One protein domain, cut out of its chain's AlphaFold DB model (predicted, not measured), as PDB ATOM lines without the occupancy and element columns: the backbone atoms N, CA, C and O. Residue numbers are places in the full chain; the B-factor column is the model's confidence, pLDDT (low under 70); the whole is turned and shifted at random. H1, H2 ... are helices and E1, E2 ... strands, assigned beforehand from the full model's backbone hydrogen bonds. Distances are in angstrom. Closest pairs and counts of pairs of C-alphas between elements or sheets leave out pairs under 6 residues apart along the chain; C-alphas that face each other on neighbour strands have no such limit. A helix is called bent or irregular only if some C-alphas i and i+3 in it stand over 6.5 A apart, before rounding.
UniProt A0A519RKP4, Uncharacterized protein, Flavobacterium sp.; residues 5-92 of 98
ATOM      1  N   THR A   5     254.660 228.607 378.685       41.31
ATOM      2  CA  THR A   5     255.076 227.467 379.515       41.31
ATOM      3  C   THR A   5     254.214 226.234 379.222       41.31
ATOM      4  O   THR A   5     253.103 226.102 379.742       41.31
ATOM      5  N   LYS A   6     254.720 225.283 378.424       46.88
ATOM      6  CA  LYS A   6     254.064 223.973 378.262       46.88
ATOM      7  C   LYS A   6     254.370 223.106 379.488       46.88
ATOM      8  O   LYS A   6     255.494 222.653 379.669       46.88
ATOM      9  N   HIS A   7     253.366 222.896 380.339       41.00
ATOM     10  CA  HIS A   7     253.474 222.028 381.510       41.00
ATOM     11  C   HIS A   7     253.335 220.566 381.084       41.00
ATOM     12  O   HIS A   7     252.234 220.104 380.782       41.00
ATOM     13  N   VAL A   8     254.436 219.823 381.091       48.00
ATOM     14  CA  VAL A   8     254.404 218.362 381.005       48.00
ATOM     15  C   VAL A   8     254.597 217.836 382.429       48.00
ATOM     16  O   VAL A   8     255.501 218.261 383.146       48.00
ATOM     17  N   ARG A   9     253.668 217.003 382.916       41.81
ATOM     18  CA  ARG A   9     253.670 216.533 384.313       41.81
ATOM     19  C   ARG A   9     255.036 215.907 384.662       41.81
ATOM     20  O   ARG A   9     255.471 214.986 383.983       41.81
ATOM     21  N   LYS A  10     255.625 216.409 385.763       42.75
ATOM     22  CA  LYS A  10     256.997 216.243 386.305       42.75
ATOM     23  C   LYS A  10     258.108 217.067 385.621       42.75
ATOM     24  O   LYS A  10     258.800 216.583 384.739       42.75
ATOM     25  N   GLY A  11     258.328 218.287 386.128       55.53
ATOM     26  CA  GLY A  11     259.660 218.909 386.290       55.53
ATOM     27  C   GLY A  11     260.370 219.505 385.070       55.53
ATOM     28  O   GLY A  11     261.305 220.286 385.254       55.53
ATOM     29  N   HIS A  12     259.936 219.201 383.849       66.62
ATOM     30  CA  HIS A  12     260.577 219.702 382.634       66.62
ATOM     31  C   HIS A  12     259.730 220.779 381.962       66.62
ATOM     32  O   HIS A  12     258.534 220.609 381.716       66.62
ATOM     33  N   PHE A  13     260.361 221.913 381.681       77.69
ATOM     34  CA  PHE A  13     259.747 223.023 380.971       77.69
ATOM     35  C   PHE A  13     260.771 223.669 380.049       77.69
ATOM     36  O   PHE A  13     261.980 223.635 380.296       77.69
ATOM     37  N   ILE A  14     260.259 224.242 378.969       82.50
ATOM     38  CA  ILE A  14     261.032 224.996 377.997       82.50
ATOM     39  C   ILE A  14     260.372 226.357 377.877       82.50
ATOM     40  O   ILE A  14     259.170 226.437 377.624       82.50
ATOM     41  N   ASP A  15     261.166 227.405 378.053       86.56
ATOM     42  CA  ASP A  15     260.745 228.780 377.855       86.56
ATOM     43  C   ASP A  15     261.332 229.330 376.566       86.56
ATOM     44  O   ASP A  15     262.525 229.195 376.281       86.56
ATOM     45  N   PHE A  16     260.482 230.033 375.829       88.00
ATOM     46  CA  PHE A  16     260.838 230.741 374.610       88.00
ATOM     47  C   PHE A  16     260.712 232.244 374.832       88.00
ATOM     48  O   PHE A  16     259.922 232.707 375.658       88.00
ATOM     49  N   ASN A  17     261.473 233.011 374.067       89.19
ATOM     50  CA  ASN A  17     261.365 234.457 374.023       89.19
ATOM     51  C   ASN A  17     261.157 234.933 372.591       89.19
ATOM     52  O   ASN A  17     261.730 234.388 371.650       89.19
ATOM     53  N   LEU A  18     260.336 235.970 372.454       88.75
ATOM     54  CA  LEU A  18     260.141 236.693 371.211       88.75
ATOM     55  C   LEU A  18     260.993 237.958 371.263       88.75
ATOM     56  O   LEU A  18     260.756 238.837 372.095       88.75
ATOM     57  N   THR A  19     261.990 238.050 370.391       86.75
ATOM     58  CA  THR A  19     262.845 239.235 370.318       86.75
ATOM     59  C   THR A  19     262.112 240.415 369.682       86.75
ATOM     60  O   THR A  19     261.071 240.261 369.040       86.75
ATOM     61  N   THR A  20     262.683 241.613 369.813       85.62
ATOM     62  CA  THR A  20     262.203 242.830 369.135       85.62
ATOM     63  C   THR A  20     262.111 242.664 367.617       85.62
ATOM     64  O   THR A  20     261.193 243.194 366.998       85.62
ATOM     65  N   ASP A  21     262.997 241.854 367.033       87.62
ATOM     66  CA  ASP A  21     263.018 241.496 365.607       87.62
ATOM     67  C   ASP A  21     261.979 240.432 365.211       87.62
ATOM     68  O   ASP A  21     261.997 239.932 364.089       87.62
ATOM     69  N   LYS A  22     261.076 240.064 366.127       88.94
ATOM     70  CA  LYS A  22     260.074 239.002 365.953       88.94
ATOM     71  C   LYS A  22     260.678 237.620 365.672       88.94
ATOM     72  O   LYS A  22     260.074 236.808 364.974       88.94
ATOM     73  N   LEU A  23     261.856 237.349 366.232       91.56
ATOM     74  CA  LEU A  23     262.498 236.041 366.152       91.56
ATOM     75  C   LEU A  23     262.288 235.264 367.447       91.56
ATOM     76  O   LEU A  23     262.313 235.840 368.536       91.56
ATOM     77  N   ILE A  24     262.092 233.954 367.324       91.56
ATOM     78  CA  ILE A  24     261.938 233.057 368.469       91.56
ATOM     79  C   ILE A  24     263.310 232.569 368.926       91.56
ATOM     80  O   ILE A  24     264.109 232.078 368.128       91.56
ATOM     81  N   SER A  25     263.574 232.699 370.223       89.75
ATOM     82  CA  SER A  25     264.814 232.274 370.869       89.75
ATOM     83  C   SER A  25     264.528 231.383 372.076       89.75
ATOM     84  O   SER A  25     263.518 231.554 372.760       89.75
ATOM     85  N   LEU A  26     265.430 230.443 372.370       88.75
ATOM     86  CA  LEU A  26     265.330 229.606 373.567       88.75
ATOM     87  C   LEU A  26     265.756 230.442 374.775       88.75
ATOM     88  O   LEU A  26     266.850 231.002 374.774       88.75
ATOM     89  N   CYS A  27     264.898 230.567 375.779       87.31
ATOM     90  CA  CYS A  27     265.190 231.318 376.996       87.31
ATOM     91  C   CYS A  27     265.790 230.394 378.042       87.31
ATOM     92  O   CYS A  27     266.894 230.626 378.527       87.31
ATOM     93  N   ARG A  28     265.049 229.341 378.390       86.88
ATOM     94  CA  ARG A  28     265.431 228.386 379.426       86.88
ATOM     95  C   ARG A  28     264.963 227.000 379.058       86.88
ATOM     96  O   ARG A  28     263.937 226.840 378.400       86.88
ATOM     97  N   ILE A  29     265.704 226.013 379.527       86.06
ATOM     98  CA  ILE A  29     265.314 224.616 379.446       86.06
ATOM     99  C   ILE A  29     265.632 223.937 380.771       86.06
ATOM    100  O   ILE A  29     266.723 224.099 381.313       86.06
ATOM    101  N   SER A  30     264.657 223.210 381.304       85.44
ATOM    102  CA  SER A  30     264.798 222.430 382.527       85.44
ATOM    103  C   SER A  30     264.554 220.963 382.221       85.44
ATOM    104  O   SER A  30     263.502 220.620 381.679       85.44
ATOM    105  N   PHE A  31     265.507 220.118 382.603       82.69
ATOM    106  CA  PHE A  31     265.382 218.665 382.553       82.69
ATOM    107  C   PHE A  31     265.415 218.104 383.970       82.69
ATOM    108  O   PHE A  31     266.251 218.497 384.791       82.69
ATOM    109  N   ASP A  32     264.496 217.184 384.254       77.88
ATOM    110  CA  ASP A  32     264.469 216.476 385.531       77.88
ATOM    111  C   ASP A  32     265.780 215.681 385.665       77.88
ATOM    112  O   ASP A  32     266.189 215.000 384.732       77.88
ATOM    113  N   GLY A  33     266.499 215.846 386.776       79.38
ATOM    114  CA  GLY A  33     267.810 215.212 386.982       79.38
ATOM    115  C   GLY A  33     269.039 215.997 386.493       79.38
ATOM    116  O   GLY A  33     270.127 215.737 387.000       79.38
ATOM    117  N   TYR A  34     268.891 217.004 385.620       81.06
ATOM    118  CA  TYR A  34     270.010 217.862 385.169       81.06
ATOM    119  C   TYR A  34     269.937 219.289 385.721       81.06
ATOM    120  O   TYR A  34     270.963 219.936 385.927       81.06
ATOM    121  N   GLY A  35     268.725 219.781 385.994       83.19
ATOM    122  CA  GLY A  35     268.483 221.144 386.459       83.19
ATOM    123  C   GLY A  35     268.057 222.091 385.336       83.19
ATOM    124  O   GLY A  35     267.530 221.668 384.308       83.19
ATOM    125  N   CYS A  36     268.245 223.395 385.563       82.62
ATOM    126  CA  CYS A  36     267.765 224.469 384.690       82.62
ATOM    127  C   CYS A  36     268.932 225.186 383.997       82.62
ATOM    128  O   CYS A  36     269.811 225.730 384.669       82.62
ATOM    129  N   CYS A  37     268.929 225.208 382.663       84.00
ATOM    130  CA  CYS A  37     269.862 225.975 381.839       84.00
ATOM    131  C   CYS A  37     269.187 227.256 381.341       84.00
ATOM    132  O   CYS A  37     268.089 227.209 380.783       84.00
ATOM    133  N   ASN A  38     269.857 228.397 381.517       85.25
ATOM    134  CA  ASN A  38     269.415 229.691 381.005       85.25
ATOM    135  C   ASN A  38     270.301 230.119 379.831       85.25
ATOM    136  O   ASN A  38     271.513 230.248 379.982       85.25
ATOM    137  N   LEU A  39     269.684 230.356 378.676       83.62
ATOM    138  CA  LEU A  39     270.358 230.649 377.411       83.62
ATOM    139  C   LEU A  39     270.267 232.126 376.999       83.62
ATOM    140  O   LEU A  39     270.751 232.480 375.929       83.62
ATOM    141  N   THR A  40     269.670 232.998 377.819       70.06
ATOM    142  CA  THR A  40     269.241 234.365 377.450       70.06
ATOM    143  C   THR A  40     270.245 235.223 376.670       70.06
ATOM    144  O   THR A  40     269.808 235.956 375.786       70.06
ATOM    145  N   ASP A  41     271.551 235.127 376.931       68.62
ATOM    146  CA  ASP A  41     272.564 235.971 376.271       68.62
ATOM    147  C   ASP A  41     273.216 235.333 375.031       68.62
ATOM    148  O   ASP A  41     273.632 236.049 374.124       68.62
ATOM    149  N   ASN A  42     273.264 233.999 374.946       73.19
ATOM    150  CA  ASN A  42     273.945 233.263 373.863       73.19
ATOM    151  C   ASN A  42     272.994 232.413 373.007       73.19
ATOM    152  O   ASN A  42     273.424 231.650 372.144       73.19
ATOM    153  N   SER A  43     271.691 232.543 373.249       82.75
ATOM    154  CA  SER A  43     270.640 231.812 372.554       82.75
ATOM    155  C   SER A  43     270.648 232.112 371.059       82.75
ATOM    156  O   SER A  43     270.370 233.234 370.616       82.75
ATOM    157  N   LYS A  44     270.920 231.078 370.261       89.75
ATOM    158  CA  LYS A  44     270.669 231.101 368.823       89.75
ATOM    159  C   LYS A  44     269.158 231.107 368.591       89.75
ATOM    160  O   LYS A  44     268.386 230.470 369.312       89.75
ATOM    161  N   LYS A  45     268.743 231.850 367.570       91.19
ATOM    162  CA  LYS A  45     267.339 232.127 367.248       91.19
ATOM    163  C   LYS A  45     266.932 231.345 366.004       91.19
ATOM    164  O   LYS A  45     267.783 231.057 365.162       91.19
ATOM    165  N   LEU A  46     265.642 231.049 365.873       91.88
ATOM    166  CA  LEU A  46     265.089 230.599 364.598       91.88
ATOM    167  C   LEU A  46     265.227 231.712 363.549       91.88
ATOM    168  O   LEU A  46     265.234 232.902 363.875       91.88
ATOM    169  N   ASP A  47     265.295 231.319 362.279       92.25
ATOM    170  CA  ASP A  47     265.184 232.269 361.174       92.25
ATOM    171  C   ASP A  47     263.790 232.918 361.131       92.25
ATOM    172  O   ASP A  47     262.867 232.535 361.859       92.25
ATOM    173  N   PHE A  48     263.636 233.936 360.286       91.94
ATOM    174  CA  PHE A  48     262.402 234.708 360.199       91.94
ATOM    175  C   PHE A  48     261.190 233.862 359.780       91.94
ATOM    176  O   PHE A  48     260.117 234.005 360.369       91.94
ATOM    177  N   GLU A  49     261.339 232.966 358.803       93.00
ATOM    178  CA  GLU A  49     260.225 232.156 358.299       93.00
ATOM    179  C   GLU A  49     259.751 231.156 359.352       93.00
ATOM    180  O   GLU A  49     258.548 231.007 359.587       93.00
ATOM    181  N   LYS A  50     260.695 230.504 360.032       92.75
ATOM    182  CA  LYS A  50     260.389 229.554 361.104       92.75
ATOM    183  C   LYS A  50     259.865 230.236 362.354       92.75
ATOM    184  O   LYS A  50     258.915 229.736 362.950       92.75
ATOM    185  N   SER A  51     260.417 231.392 362.720       93.25
ATOM    186  CA  SER A  51     259.898 232.202 363.825       93.25
ATOM    187  C   SER A  51     258.463 232.628 363.559       93.25
ATOM    188  O   SER A  51     257.617 232.496 364.437       93.25
ATOM    189  N   LYS A  52     258.159 233.069 362.333       93.19
ATOM    190  CA  LYS A  52     256.794 233.415 361.940       93.19
ATOM    191  C   LYS A  52     255.852 232.221 362.085       93.19
ATOM    192  O   LYS A  52     254.834 232.363 362.748       93.19
ATOM    193  N   LYS A  53     256.214 231.050 361.543       92.06
ATOM    194  CA  LYS A  53     255.420 229.817 361.704       92.06
ATOM    195  C   LYS A  53     255.196 229.480 363.173       92.06
ATOM    196  O   LYS A  53     254.074 229.207 363.567       92.06
ATOM    197  N   PHE A  54     256.243 229.554 363.991       91.75
ATOM    198  CA  PHE A  54     256.147 229.295 365.424       91.75
ATOM    199  C   PHE A  54     255.145 230.241 366.096       91.75
ATOM    200  O   PHE A  54     254.306 229.794 366.868       91.75
ATOM    201  N   ILE A  55     255.217 231.541 365.791       90.56
ATOM    202  CA  ILE A  55     254.305 232.558 366.331       90.56
ATOM    203  C   ILE A  55     252.866 232.293 365.873       90.56
ATOM    204  O   ILE A  55     251.961 232.307 366.702       90.56
ATOM    205  N   ASP A  56     252.649 232.023 364.584       91.50
ATOM    206  CA  ASP A  56     251.333 231.652 364.051       91.50
ATOM    207  C   ASP A  56     250.764 230.449 364.824       91.50
ATOM    208  O   ASP A  56     249.669 230.545 365.369       91.50
ATOM    209  N   GLU A  57     251.537 229.373 365.006       89.50
ATOM    210  CA  GLU A  57     251.089 228.177 365.735       89.50
ATOM    211  C   GLU A  57     250.759 228.444 367.209       89.50
ATOM    212  O   GLU A  57     249.725 227.989 367.690       89.50
ATOM    213  N   ILE A  58     251.591 229.194 367.943       85.25
ATOM    214  CA  ILE A  58     251.337 229.468 369.371       85.25
ATOM    215  C   ILE A  58     250.231 230.500 369.612       85.25
ATOM    216  O   ILE A  58     249.751 230.629 370.738       85.25
ATOM    217  N   THR A  59     249.863 231.270 368.586       87.44
ATOM    218  CA  THR A  59     248.753 232.233 368.659       87.44
ATOM    219  C   THR A  59     247.406 231.611 368.299       87.44
ATOM    220  O   THR A  59     246.370 232.215 368.591       87.44
ATOM    221  N   LYS A  60     247.392 230.398 367.728       87.19
ATOM    222  CA  LYS A  60     246.165 229.622 367.531       87.19
ATOM    223  C   LYS A  60     245.537 229.250 368.875       87.19
ATOM    224  O   LYS A  60     246.214 229.043 369.879       87.19
ATOM    225  N   THR A  61     244.211 229.122 368.876       85.25
ATOM    226  CA  THR A  61     243.452 228.649 370.043       85.25
ATOM    227  C   THR A  61     243.789 227.199 370.392       85.25
ATOM    228  O   THR A  61     243.829 226.846 371.567       85.25
ATOM    229  N   GLU A  62     244.056 226.377 369.377       85.94
ATOM    230  CA  GLU A  62     244.502 224.997 369.523       85.94
ATOM    231  C   GLU A  62     245.914 224.857 368.952       85.94
ATOM    232  O   GLU A  62     246.183 225.260 367.820       85.94
ATOM    233  N   LEU A  63     246.825 224.324 369.765       81.31
ATOM    234  CA  LEU A  63     248.225 224.157 369.392       81.31
ATOM    235  C   LEU A  63     248.389 222.895 368.546       81.31
ATOM    236  O   LEU A  63     248.257 221.784 369.064       81.31
ATOM    237  N   GLU A  64     248.782 223.053 367.283       85.06
ATOM    238  CA  GLU A  64     249.138 221.909 366.446       85.06
ATOM    239  C   GLU A  64     250.554 221.441 366.777       85.06
ATOM    240  O   GLU A  64     251.569 221.949 366.291       85.06
ATOM    241  N   GLN A  65     250.629 220.441 367.653       76.88
ATOM    242  CA  GLN A  65     251.901 219.907 368.116       76.88
ATOM    243  C   GLN A  65     252.753 219.344 366.970       76.88
ATOM    244  O   GLN A  65     253.973 219.463 367.040       76.88
ATOM    245  N   GLU A  66     252.156 218.785 365.917       83.69
ATOM    246  CA  GLU A  66     252.894 218.260 364.758       83.69
ATOM    247  C   GLU A  66     253.650 219.362 364.000       83.69
ATOM    248  O   GLU A  66     254.783 219.149 363.574       83.69
ATOM    249  N   SER A  67     253.075 220.565 363.922       85.12
ATOM    250  CA  SER A  67     253.697 221.734 363.292       85.12
ATOM    251  C   SER A  67     254.736 222.401 364.196       85.12
ATOM    252  O   SER A  67     255.764 222.887 363.722       85.12
ATOM    253  N   LEU A  68     254.497 222.407 365.512       86.62
ATOM    254  CA  LEU A  68     255.358 223.090 366.480       86.62
ATOM    255  C   LEU A  68     256.581 222.257 366.894       86.62
ATOM    256  O   LEU A  68     257.672 222.803 367.057       86.62
ATOM    257  N   THR A  69     256.421 220.938 367.042       86.69
ATOM    258  CA  THR A  69     257.491 219.999 367.426       86.69
ATOM    259  C   THR A  69     258.775 220.177 366.610       86.69
ATOM    260  O   THR A  69     259.821 220.384 367.227       86.69
ATOM    261  N   PRO A  70     258.755 220.166 365.262       89.25
ATOM    262  CA  PRO A  70     259.982 220.309 364.481       89.25
ATOM    263  C   PRO A  70     260.669 221.666 364.691       89.25
ATOM    264  O   PRO A  70     261.896 221.728 364.700       89.25
ATOM    265  N   LEU A  71     259.907 222.744 364.917       90.94
ATOM    266  CA  LEU A  71     260.466 224.076 365.173       90.94
ATOM    267  C   LEU A  71     261.150 224.149 366.547       90.94
ATOM    268  O   LEU A  71     262.224 224.732 366.677       90.94
ATOM    269  N   VAL A  72     260.547 223.528 367.566       88.31
ATOM    270  CA  VAL A  72     261.140 223.416 368.907       88.31
ATOM    271  C   VAL A  72     262.416 222.577 368.864       88.31
ATOM    272  O   VAL A  72     263.436 222.996 369.407       88.31
ATOM    273  N   LEU A  73     262.384 221.421 368.193       87.56
ATOM    274  CA  LEU A  73     263.550 220.547 368.045       87.56
ATOM    275  C   LEU A  73     264.691 221.250 367.309       87.56
ATOM    276  O   LEU A  73     265.845 221.134 367.715       87.56
ATOM    277  N   GLU A  74     264.389 222.024 366.267       90.31
ATOM    278  CA  GLU A  74     265.411 222.802 365.574       90.31
ATOM    279  C   GLU A  74     266.045 223.848 366.497       90.31
ATOM    280  O   GLU A  74     267.270 223.956 366.555       90.31
ATOM    281  N   LEU A  75     265.230 224.564 367.277       89.12
ATOM    282  CA  LEU A  75     265.712 225.553 368.235       89.12
ATOM    283  C   LEU A  75     266.605 224.917 369.315       89.12
ATOM    284  O   LEU A  75     267.632 225.488 369.682       89.12
ATOM    285  N   ILE A  76     266.260 223.721 369.794       87.62
ATOM    286  CA  ILE A  76     267.101 222.941 370.713       87.62
ATOM    287  C   ILE A  76     268.404 222.527 370.019       87.62
ATOM    288  O   ILE A  76     269.483 222.711 370.576       87.62
ATOM    289  N   LYS A  77     268.330 222.034 368.777       88.38
ATOM    290  CA  LYS A  77     269.484 221.554 368.005       88.38
ATOM    291  C   LYS A  77     270.504 222.659 367.728       88.38
ATOM    292  O   LYS A  77     271.698 222.422 367.894       88.38
ATOM    293  N   ILE A  78     270.070 223.859 367.338       91.06
ATOM    294  CA  ILE A  78     270.993 224.986 367.106       91.06
ATOM    295  C   ILE A  78     271.648 225.467 368.409       91.06
ATOM    296  O   ILE A  78     272.777 225.958 368.382       91.06
ATOM    297  N   ASN A  79     270.965 225.282 369.543       89.19
ATOM    298  CA  ASN A  79     271.432 225.640 370.880       89.19
ATOM    299  C   ASN A  79     272.088 224.472 371.636       89.19
ATOM    300  O   ASN A  79     272.436 224.646 372.800       89.19
ATOM    301  N   LYS A  80     272.290 223.303 371.008       86.94
ATOM    302  CA  LYS A  80     272.776 222.086 371.686       86.94
ATOM    303  C   LYS A  80     274.099 222.278 372.427       86.94
ATOM    304  O   LYS A  80     274.314 221.664 373.457       86.94
ATOM    305  N   GLU A  81     274.960 223.162 371.921       85.88
ATOM    306  CA  GLU A  81     276.262 223.499 372.519       85.88
ATOM    307  C   GLU A  81     276.126 224.207 373.879       85.88
ATOM    308  O   GLU A  81     277.071 224.260 374.658       85.88
ATOM    309  N   HIS A  82     274.946 224.752 374.165       84.88
ATOM    310  CA  HIS A  82     274.613 225.466 375.392       84.88
ATOM    311  C   HIS A  82     273.684 224.654 376.310       84.88
ATOM    312  O   HIS A  82     273.214 225.173 377.319       84.88
ATOM    313  N   ILE A  83     273.381 223.400 375.966       85.81
ATOM    314  CA  ILE A  83     272.481 222.516 376.716       85.81
ATOM    315  C   ILE A  83     273.247 221.231 377.058       85.81
ATOM    316  O   ILE A  83     274.159 220.832 376.336       85.81
ATOM    317  N   TRP A  84     272.890 220.564 378.158       86.75
ATOM    318  CA  TRP A  84     273.455 219.255 378.498       86.75
ATOM    319  C   TRP A  84     273.178 218.248 377.382       86.75
ATOM    320  O   TRP A  84     272.029 217.865 377.165       86.75
ATOM    321  N   THR A  85     274.228 217.828 376.674       83.44
ATOM    322  CA  THR A  85     274.104 216.879 375.558       83.44
ATOM    323  C   THR A  85     273.536 215.546 376.042       83.44
ATOM    324  O   THR A  85     272.620 215.033 375.409       83.44
ATOM    325  N   ASP A  86     273.950 215.077 377.222       83.69
ATOM    326  CA  ASP A  86     273.402 213.879 377.867       83.69
ATOM    327  C   ASP A  86     271.878 213.960 378.058       83.69
ATOM    328  O   ASP A  86     271.158 213.017 377.736       83.69
ATOM    329  N   ALA A  87     271.359 215.118 378.490       84.62
ATOM    330  CA  ALA A  87     269.919 215.332 378.628       84.62
ATOM    331  C   ALA A  87     269.219 215.328 377.262       84.62
ATOM    332  O   ALA A  87     268.149 214.751 377.096       84.62
ATOM    333  N   LEU A  88     269.824 215.952 376.250       83.50
ATOM    334  CA  LEU A  88     269.259 215.946 374.903       83.50
ATOM    335  C   LEU A  88     269.188 214.533 374.311       83.50
ATOM    336  O   LEU A  88     268.215 214.220 373.623       83.50
ATOM    337  N   GLU A  89     270.179 213.688 374.588       84.50
ATOM    338  CA  GLU A  89     270.197 212.285 374.169       84.50
ATOM    339  C   GLU A  89     269.198 211.430 374.957       84.50
ATOM    340  O   GLU A  89     268.443 210.667 374.356       84.50
ATOM    341  N   GLU A  90     269.144 211.575 376.285       82.62
ATOM    342  CA  GLU A  90     268.226 210.826 377.151       82.62
ATOM    343  C   GLU A  90     266.759 211.087 376.780       82.62
ATOM    344  O   GLU A  90     265.953 210.161 376.664       82.62
ATOM    345  N   TYR A  91     266.427 212.347 376.497       78.31
ATOM    346  CA  TYR A  91     265.087 212.758 376.085       78.31
ATOM    347  C   TYR A  91     264.841 212.637 374.569       78.31
ATOM    348  O   TYR A  91     263.760 213.004 374.109       78.31
ATOM    349  N   ASN A  92     265.795 212.108 373.788       77.38
ATOM    350  CA  ASN A  92     265.711 211.961 372.324       77.38
ATOM    351  C   ASN A  92     265.337 213.270 371.591       77.38
ATOM    352  O   ASN A  92     264.593 213.273 370.611       77.38
TER     353      ASN A  92
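Overview. This is residues 5 to 92 of the 98 residues of an uncharacterized protein of Flavobacterium sp. (UniProt A0A519RKP4). A small three-stranded sheet has one long helix, H2, laid across one of its faces, with H1 packing on the first part of H2 and H3 near the far end of the sheet; the opposite face is bare of named helices. The printed part has 88 residues with three strands, then three helices, in the order E1 E2 E3 H1 H2 H3. The sheet, E1 - E2 - E3, is antiparallel, and the class is mixed, helices and strands. The whole is compact, with a radius of gyration of the C-alphas of 12.7 A and spans of 33 by 28 by 18 A.

Along the chain. Find C-alpha 13 at (259.747, 223.023, 380.971); from there E1 runs 16.8 A to residue 18. E2, residues 24 to 31, covers 20.4 A and bends by 52 degrees at residue 27, and E3 holds residues 35 to 38. H1, residues 48 to 59, is 16.2 A long. H2, residues 65 to 78, is 19.8 A long and only just irregular, with C-alphas 67 and 70 6.6 A apart. H3, residues 85 to 90, ends at C-alpha 90, (268.226, 210.826, 377.151).

Arrangement. The strands form a meander, each the antiparallel neighbour of the one before. Look for N 15 and O 28 at 2.8 A in the hairpin E1 and E2, and N 37 and O 29 at 2.8 A in the hairpin E2 and E3. H2 is on the sheet at a height of 10.2 A, over E1 and E2, and runs across the strands, at 88 degrees to E1 on the local plane, which is fitted to just 6 C-alphas of the sheet; its closest C-alphas to E2 are those of Leu 75 and Leu 26, 6.7 A. H1 only grazes the sheet, with residues 48 to 55. With residues 67 to 71 alone H2 touches H1, at a steep tilt of 44 degrees, opposite ways, in a helical hairpin; the closest C-alphas are those of Phe 54 and Leu 68, 6.3 A. H3 is only just on the sheet, with 5 pairs of C-alphas within 10 A, and only grazes it; H2 and H3 are only just apart, closest 8.4 A. O i to N i+4 pairs are within hydrogen-bond range throughout H1 and H3, and in 8 of 10 in H2.

Size, cuts and confidence. The farthest C-alphas are those of Thr 61 and Asp 86, 34.3 A apart. The printed part has no cut and no long link, and residues 59 to 64 stand free. In the B-factor column, pLDDT is under 70 at residues 5 to 12 and 41.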